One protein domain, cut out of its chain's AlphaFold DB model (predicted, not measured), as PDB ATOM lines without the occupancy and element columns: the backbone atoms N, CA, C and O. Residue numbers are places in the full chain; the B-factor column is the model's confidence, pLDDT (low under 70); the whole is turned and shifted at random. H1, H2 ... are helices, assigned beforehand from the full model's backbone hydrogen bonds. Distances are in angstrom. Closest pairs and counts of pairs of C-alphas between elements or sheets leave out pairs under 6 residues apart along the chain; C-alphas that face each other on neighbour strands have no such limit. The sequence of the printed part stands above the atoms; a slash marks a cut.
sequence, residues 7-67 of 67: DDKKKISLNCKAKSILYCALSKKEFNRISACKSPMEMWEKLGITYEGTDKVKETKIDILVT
ATOM      1  N   ASP A   7       1.289  -8.730  -4.642       84.56
ATOM      2  CA  ASP A   7       1.893  -8.598  -3.318       84.56
ATOM      3  C   ASP A   7       3.419  -8.812  -3.337       84.56
ATOM      4  O   ASP A   7       4.171  -8.011  -2.778       84.56
ATOM      5  N   ASP A   8       3.906  -9.810  -4.084       85.50
ATOM      6  CA  ASP A   8       5.340 -10.074  -4.255       85.50
ATOM      7  C   ASP A   8       6.044  -8.901  -4.943       85.50
ATOM      8  O   ASP A   8       7.093  -8.432  -4.487       85.50
ATOM      9  N   LYS A   9       5.429  -8.346  -5.997       86.00
ATOM     10  CA  LYS A   9       5.949  -7.150  -6.681       86.00
ATOM     11  C   LYS A   9       6.029  -5.956  -5.732       86.00
ATOM     12  O   LYS A   9       7.024  -5.223  -5.729       86.00
ATOM     13  N   LYS A  10       4.999  -5.761  -4.904       89.50
ATOM     14  CA  LYS A  10       4.951  -4.679  -3.915       89.50
ATOM     15  C   LYS A  10       6.038  -4.852  -2.856       89.50
ATOM     16  O   LYS A  10       6.743  -3.889  -2.547       89.50
ATOM     17  N   LYS A  11       6.242  -6.073  -2.362       87.69
ATOM     18  CA  LYS A  11       7.296  -6.409  -1.395       87.69
ATOM     19  C   LYS A  11       8.693  -6.162  -1.959       87.69
ATOM     20  O   LYS A  11       9.544  -5.598  -1.270       87.69
ATOM     21  N   ILE A  12       8.925  -6.512  -3.221       86.81
ATOM     22  CA  ILE A  12      10.199  -6.250  -3.902       86.81
ATOM     23  C   ILE A  12      10.431  -4.746  -4.061       86.81
ATOM     24  O   ILE A  12      11.512  -4.265  -3.731       86.81
ATOM     25  N   SER A  13       9.412  -3.992  -4.480       88.44
ATOM     26  CA  SER A  13       9.499  -2.531  -4.608       88.44
ATOM     27  C   SER A  13       9.829  -1.850  -3.274       88.44
ATOM     28  O   SER A  13      10.725  -1.002  -3.208       88.44
ATOM     29  N   LEU A  14       9.172  -2.266  -2.188       90.31
ATOM     30  CA  LEU A  14       9.455  -1.770  -0.840       90.31
ATOM     31  C   LEU A  14      10.877  -2.125  -0.391       90.31
ATOM     32  O   LEU A  14      11.591  -1.256   0.109       90.31
ATOM     33  N   ASN A  15      11.327  -3.357  -0.642       83.00
ATOM     34  CA  ASN A  15      12.699  -3.774  -0.351       83.00
ATOM     35  C   ASN A  15      13.736  -2.961  -1.137       83.00
ATOM     36  O   ASN A  15      14.757  -2.570  -0.574       83.00
ATOM     37  N   CYS A  16      13.486  -2.675  -2.416       88.81
ATOM     38  CA  CYS A  16      14.364  -1.841  -3.236       88.81
ATOM     39  C   CYS A  16      14.444  -0.405  -2.703       88.81
ATOM     40  O   CYS A  16      15.543   0.137  -2.589       88.81
ATOM     41  N   LYS A  17      13.310   0.199  -2.321       87.44
ATOM     42  CA  LYS A  17      13.282   1.546  -1.727       87.44
ATOM     43  C   LYS A  17      14.009   1.600  -0.384       87.44
ATOM     44  O   LYS A  17      14.835   2.486  -0.187       87.44
ATOM     45  N   ALA A  18      13.751   0.641   0.505       81.56
ATOM     46  CA  ALA A  18      14.427   0.554   1.799       81.56
ATOM     47  C   ALA A  18      15.944   0.395   1.628       81.56
ATOM     48  O   ALA A  18      16.713   1.104   2.276       81.56
ATOM     49  N   LYS A  19      16.375  -0.465   0.693       80.38
ATOM     50  CA  LYS A  19      17.787  -0.572   0.313       80.38
ATOM     51  C   LYS A  19      18.313   0.778  -0.161       80.38
ATOM     52  O   LYS A  19      19.267   1.261   0.419       80.38
ATOM     53  N   SER A  20      17.675   1.444  -1.118       80.25
ATOM     54  CA  SER A  20      18.159   2.743  -1.613       80.25
ATOM     55  C   SER A  20      18.344   3.790  -0.505       80.25
ATOM     56  O   SER A  20      19.344   4.500  -0.511       80.25
ATOM     57  N   ILE A  21      17.418   3.874   0.455       81.12
ATOM     58  CA  ILE A  21      17.520   4.811   1.586       81.12
ATOM     59  C   ILE A  21      18.706   4.450   2.488       81.12
ATOM     60  O   ILE A  21      19.495   5.328   2.832       81.12
ATOM     61  N   LEU A  22      18.881   3.163   2.813       74.19
ATOM     62  CA  LEU A  22      20.048   2.686   3.562       74.19
ATOM     63  C   LEU A  22      21.353   2.985   2.810       74.19
ATOM     64  O   LEU A  22      22.311   3.445   3.413       74.19
ATOM     65  N   TYR A  23      21.391   2.794   1.490       71.00
ATOM     66  CA  TYR A  23      22.569   3.114   0.678       71.00
ATOM     67  C   TYR A  23      22.909   4.612   0.719       71.00
ATOM     68  O   TYR A  23      24.086   4.953   0.773       71.00
ATOM     69  N   CYS A  24      21.912   5.505   0.709       78.06
ATOM     70  CA  CYS A  24      22.139   6.950   0.814       78.06
ATOM     71  C   CYS A  24      22.580   7.391   2.216       78.06
ATOM     72  O   CYS A  24      23.356   8.334   2.339       78.06
ATOM     73  N   ALA A  25      22.085   6.733   3.266       75.06
ATOM     74  CA  ALA A  25      22.414   7.071   4.648       75.06
ATOM     75  C   ALA A  25      23.819   6.596   5.073       75.06
ATOM     76  O   ALA A  25      24.366   7.096   6.054       75.06
ATOM     77  N   LEU A  26      24.405   5.635   4.353       73.56
ATOM     78  CA  LEU A  26      25.644   4.968   4.744       73.56
ATOM     79  C   LEU A  26      26.841   5.442   3.918       73.56
ATOM     80  O   LEU A  26      26.790   5.563   2.696       73.56
ATOM     81  N   SER A  27      27.979   5.650   4.587       72.38
ATOM     82  CA  SER A  27      29.249   5.896   3.892       72.38
ATOM     83  C   SER A  27      29.670   4.667   3.071       72.38
ATOM     84  O   SER A  27      29.314   3.537   3.392       72.38
ATOM     85  N   LYS A  28      30.513   4.836   2.044       71.00
ATOM     86  CA  LYS A  28      31.002   3.720   1.202       71.00
ATOM     87  C   LYS A  28      31.626   2.565   2.013       71.00
ATOM     88  O   LYS A  28      31.542   1.405   1.616       71.00
ATOM     89  N   LYS A  29      32.228   2.879   3.166       70.75
ATOM     90  CA  LYS A  29      32.816   1.909   4.103       70.75
ATOM     91  C   LYS A  29      31.744   1.089   4.827       70.75
ATOM     92  O   LYS A  29      31.858  -0.131   4.911       70.75
ATOM     93  N   GLU A  30      30.705   1.763   5.304       71.06
ATOM     94  CA  GLU A  30      29.529   1.160   5.938       71.06
ATOM     95  C   GLU A  30      28.757   0.291   4.939       71.06
ATOM     96  O   GLU A  30      28.415  -0.857   5.214       71.06
ATOM     97  N   PHE A  31      28.594   0.804   3.719       72.56
ATOM     98  CA  PHE A  31      27.934   0.109   2.631       72.56
ATOM     99  C   PHE A  31      28.625  -1.212   2.270       72.56
ATOM    100  O   PHE A  31      27.979  -2.258   2.242       72.56
ATOM    101  N   ASN A  32      29.948  -1.202   2.073       79.00
ATOM    102  CA  ASN A  32      30.705  -2.426   1.798       79.00
ATOM    103  C   ASN A  32      30.506  -3.485   2.895       79.00
ATOM    104  O   ASN A  32      30.417  -4.672   2.589       79.00
ATOM    105  N   ARG A  33      30.367  -3.060   4.156       75.56
ATOM    106  CA  ARG A  33      30.190  -3.947   5.312       75.56
ATOM    107  C   ARG A  33      28.812  -4.619   5.356       75.56
ATOM    108  O   ARG A  33      28.713  -5.767   5.795       75.56
ATOM    109  N   ILE A  34      27.769  -3.941   4.874       76.00
ATOM    110  CA  ILE A  34      26.395  -4.471   4.837       76.00
ATOM    111  C   ILE A  34      25.955  -4.974   3.451       76.00
ATOM    112  O   ILE A  34      24.879  -5.552   3.321       76.00
ATOM    113  N   SER A  35      26.780  -4.793   2.415       77.56
ATOM    114  CA  SER A  35      26.467  -5.158   1.023       77.56
ATOM    115  C   SER A  35      26.146  -6.646   0.826       77.56
ATOM    116  O   SER A  35      25.346  -6.996  -0.037       77.56
ATOM    117  N   ALA A  36      26.721  -7.518   1.661       80.31
ATOM    118  CA  ALA A  36      26.491  -8.960   1.633       80.31
ATOM    119  C   ALA A  36      25.172  -9.402   2.304       80.31
ATOM    120  O   ALA A  36      24.807 -10.574   2.216       80.31
ATOM    121  N   CYS A  37      24.460  -8.500   2.990       83.19
ATOM    122  CA  CYS A  37      23.240  -8.836   3.721       83.19
ATOM    123  C   CYS A  37      22.045  -9.032   2.783       83.19
ATOM    124  O   CYS A  37      21.813  -8.254   1.852       83.19
ATOM    125  N   LYS A  38      21.243 -10.066   3.053       81.88
ATOM    126  CA  LYS A  38      20.104 -10.430   2.191       81.88
ATOM    127  C   LYS A  38      18.818  -9.704   2.584       81.88
ATOM    128  O   LYS A  38      17.977  -9.449   1.720       81.88
ATOM    129  N   SER A  39      18.694  -9.335   3.860       82.00
ATOM    130  CA  SER A  39      17.513  -8.692   4.442       82.00
ATOM    131  C   SER A  39      17.839  -7.314   5.037       82.00
ATOM    132  O   SER A  39      18.907  -7.156   5.631       82.00
ATOM    133  N   PRO A  40      16.914  -6.337   4.960       76.25
ATOM    134  CA  PRO A  40      17.032  -5.069   5.684       76.25
ATOM    135  C   PRO A  40      17.244  -5.239   7.196       76.25
ATOM    136  O   PRO A  40      17.957  -4.447   7.801       76.25
ATOM    137  N   MET A  41      16.681  -6.289   7.803       80.19
ATOM    138  CA  MET A  41      16.857  -6.582   9.233       80.19
ATOM    139  C   MET A  41      18.306  -6.953   9.569       80.19
ATOM    140  O   MET A  41      18.861  -6.485  10.553       80.19
ATOM    141  N   GLU A  42      18.942  -7.732   8.698       82.50
ATOM    142  CA  GLU A  42      20.339  -8.150   8.843       82.50
ATOM    143  C   GLU A  42      21.299  -6.963   8.642       82.50
ATOM    144  O   GLU A  42      22.325  -6.851   9.311       82.50
ATOM    145  N   MET A  43      20.934  -6.035   7.748       83.25
ATOM    146  CA  MET A  43      21.636  -4.758   7.593       83.25
ATOM    147  C   MET A  43      21.517  -3.912   8.869       83.25
ATOM    148  O   MET A  43      22.532  -3.426   9.362       83.25
ATOM    149  N   TRP A  44      20.306  -3.770   9.421       82.56
ATOM    150  CA  TRP A  44      20.048  -3.006  10.647       82.56
ATOM    151  C   TRP A  44      20.795  -3.570  11.863       82.56
ATOM    152  O   TRP A  44      21.442  -2.816  12.583       82.56
ATOM    153  N   GLU A  45      20.784  -4.890  12.054       82.69
ATOM    154  CA  GLU A  45      21.494  -5.552  13.154       82.69
ATOM    155  C   GLU A  45      23.013  -5.325  13.076       82.69
ATOM    156  O   GLU A  45      23.643  -4.948  14.066       82.69
ATOM    157  N   LYS A  46      23.615  -5.462  11.885       82.50
ATOM    158  CA  LYS A  46      25.050  -5.184  11.695       82.50
ATOM    159  C   LYS A  46      25.420  -3.726  11.951       82.50
ATOM    160  O   LYS A  46      26.525  -3.467  12.440       82.50
ATOM    161  N   LEU A  47      24.536  -2.791  11.602       78.62
ATOM    162  CA  LEU A  47      24.730  -1.372  11.898       78.62
ATOM    163  C   LEU A  47      24.663  -1.130  13.408       78.62
ATOM    164  O   LEU A  47      25.598  -0.547  13.952       78.62
ATOM    165  N   GLY A  48      23.649  -1.668  14.093       78.75
ATOM    166  CA  GLY A  48      23.530  -1.597  15.554       78.75
ATOM    167  C   GLY A  48      24.782  -2.122  16.261       78.75
ATOM    168  O   GLY A  48      25.392  -1.410  17.054       78.75
ATOM    169  N   ILE A  49      25.270  -3.303  15.867       75.56
ATOM    170  CA  ILE A  49      26.511  -3.892  16.399       75.56
ATOM    171  C   ILE A  49      27.735  -2.986  16.176       75.56
ATOM    172  O   ILE A  49      28.621  -2.910  17.027       75.56
ATOM    173  N   THR A  50      27.823  -2.329  15.020       73.38
ATOM    174  CA  THR A  50      28.991  -1.515  14.652       73.38
ATOM    175  C   THR A  50      29.013  -0.173  15.382       73.38
ATOM    176  O   THR A  50      30.091   0.272  15.776       73.38
ATOM    177  N   TYR A  51      27.851   0.453  15.569       73.88
ATOM    178  CA  TYR A  51      27.737   1.776  16.183       73.88
ATOM    179  C   TYR A  51      27.572   1.735  17.702       73.88
ATOM    180  O   TYR A  51      28.166   2.559  18.395       73.88
ATOM    181  N   GLU A  52      26.819   0.775  18.236       75.31
ATOM    182  CA  GLU A  52      26.602   0.642  19.684       75.31
ATOM    183  C   GLU A  52      27.654  -0.253  20.358       75.31
ATOM    184  O   GLU A  52      27.844  -0.196  21.577       75.31
ATOM    185  N   GLY A  53      28.372  -1.050  19.560       61.69
ATOM    186  CA  GLY A  53      29.247  -2.114  20.038       61.69
ATOM    187  C   GLY A  53      28.451  -3.339  20.493       61.69
ATOM    188  O   GLY A  53      27.291  -3.250  20.883       61.69
ATOM    189  N   THR A  54      29.079  -4.514  20.461       66.81
ATOM    190  CA  THR A  54      28.509  -5.701  21.113       66.81
ATOM    191  C   THR A  54      28.676  -5.596  22.627       66.81
ATOM    192  O   THR A  54      29.644  -4.990  23.098       66.81
ATOM    193  N   ASP A  55      27.802  -6.245  23.401       65.38
ATOM    194  CA  ASP A  55      27.977  -6.368  24.857       65.38
ATOM    195  C   ASP A  55      29.359  -6.920  25.222       65.38
ATOM    196  O   ASP A  55      30.006  -6.398  26.117       65.38
ATOM    197  N   LYS A  56      29.911  -7.831  24.408       59.34
ATOM    198  CA  LYS A  56      31.295  -8.315  24.546       59.34
ATOM    199  C   LYS A  56      32.355  -7.212  24.495       59.34
ATOM    200  O   LYS A  56      33.342  -7.284  25.219       59.34
ATOM    201  N   VAL A  57      32.199  -6.200  23.639       58.91
ATOM    202  CA  VAL A  57      33.137  -5.064  23.566       58.91
ATOM    203  C   VAL A  57      32.940  -4.121  24.754       58.91
ATOM    204  O   VAL A  57      33.918  -3.550  25.237       58.91
ATOM    205  N   LYS A  58      31.704  -3.972  25.247       60.03
ATOM    206  CA  LYS A  58      31.421  -3.222  26.480       60.03
ATOM    207  C   LYS A  58      32.032  -3.924  27.699       60.03
ATOM    208  O   LYS A  58      32.736  -3.270  28.459       60.03
ATOM    209  N   GLU A  59      31.868  -5.241  27.817       60.09
ATOM    210  CA  GLU A  59      32.476  -6.068  28.868       60.09
ATOM    211  C   GLU A  59      34.005  -6.044  28.806       60.09
ATOM    212  O   GLU A  59      34.650  -5.809  29.819       60.09
ATOM    213  N   THR A  60      34.602  -6.179  27.616       58.91
ATOM    214  CA  THR A  60      36.070  -6.160  27.464       58.91
ATOM    215  C   THR A  60      36.673  -4.811  27.884       58.91
ATOM    216  O   THR A  60      37.766  -4.764  28.436       58.91
ATOM    217  N   LYS A  61      35.970  -3.692  27.658       58.31
ATOM    218  CA  LYS A  61      36.419  -2.372  28.136       58.31
ATOM    219  C   LYS A  61      36.328  -2.233  29.656       58.31
ATOM    220  O   LYS A  61      37.144  -1.515  30.219       58.31
ATOM    221  N   ILE A  62      35.350  -2.878  30.295       60.47
ATOM    222  CA  ILE A  62      35.227  -2.905  31.758       60.47
ATOM    223  C   ILE A  62      36.361  -3.747  32.352       60.47
ATOM    224  O   ILE A  62      37.011  -3.293  33.284       60.47
ATOM    225  N   ASP A  63      36.652  -4.909  31.769       55.75
ATOM    226  CA  ASP A  63      37.721  -5.805  32.228       55.75
ATOM    227  C   ASP A  63      39.115  -5.147  32.156       55.75
ATOM    228  O   ASP A  63      39.867  -5.166  33.129       55.75
ATOM    229  N   ILE A  64      39.411  -4.438  31.057       64.94
ATOM    230  CA  ILE A  64      40.657  -3.661  30.904       64.94
ATOM    231  C   ILE A  64      40.763  -2.519  31.927       64.94
ATOM    232  O   ILE A  64      41.869  -2.143  32.300       64.94
ATOM    233  N   LEU A  65      39.642  -1.937  32.364       59.41
ATOM    234  CA  LEU A  65      39.641  -0.823  33.320       59.41
ATOM    235  C   LEU A  65      39.701  -1.286  34.788       59.41
ATOM    236  O   LEU A  65      39.938  -0.464  35.671       59.41
ATOM    237  N   VAL A  66      39.427  -2.566  35.049       60.56
ATOM    238  CA  VAL A  66      39.386  -3.175  36.392       60.56
ATOM    239  C   VAL A  66      40.711  -3.881  36.748       60.56
ATOM    240  O   VAL A  66      40.883  -4.302  37.891       60.56
ATOM    241  N   THR A  67      41.665  -3.948  35.811       53.50
ATOM    242  CA  THR A  67      43.058  -4.388  36.036       53.50
ATOM    243  C   THR A  67      43.986  -3.196  36.246       53.50
ATOM    244  O   THR A  67      44.821  -3.264  37.176       53.50
TER     245      THR A  67
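This is residues 7 to 67 of the 67 residues of an uncharacterized protein of Colocasia esculenta (UniProt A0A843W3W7). The model is a long chain of helices with a small body in the middle, where the later part of H1, the short H2 and H3 come together, and with an arm at each end: the first part of H1, residues 7 to 14, sticks out at one end, and H4 makes most of the other. The 61 printed residues hold four named helices, H1, H2, H3 and H4 in that order, and no named strand; the class is all helix. The whole is only just extended, close to loose, with a radius of gyration of the C-alphas of 16.0 A, and spans 56 by 24 by 16 A.

H1, residues 7 to 25, begins with C-alpha 7 at (1.893, -8.598, -3.318) and is 27.0 A long from first to last C-alpha. H2, residues 28 to 34, measures 10.1 A. H3, residues 40 to 52, starts with C-alpha 40 at (17.032, -5.069, 5.684) and measures 17.9 A. H4, residues 55 to 66, measures 16.5 A and ends with C-alpha 66 at (39.386, -3.175, 36.392).

H1 and H3 only just touch, with 3 pairs of C-alphas within 8 A, the closest being Lys 19 and Pro 40 at 7.0 A; H1 takes part with residues 15 to 19 alone and H3 with residue 40 alone. They run the same way at a shallow tilt of 24 degrees. H2 and H3 also only just touch, with 3 such pairs, the closest C-alphas being those of Ile 34 and Met 43 at 5.5 A, and H3 takes part with residues 43 to 47 alone. They run opposite ways at a steep tilt of 62 degrees. H1 and H2 are close but not clearly touching, with the C-alphas of Tyr 23 and Phe 31 closest at 6.5 A. H4 is apart from H1, H2 and H3. In H1, H2, H3 and H4 every O i to N i+4 pair is within hydrogen-bond range.

The C-alphas of Asp 7 and Thr 67, the two farthest apart, are 57.1 A apart. The printed part has no cut, and its three links are tight. Residues 53 to 67 have pLDDT under 70.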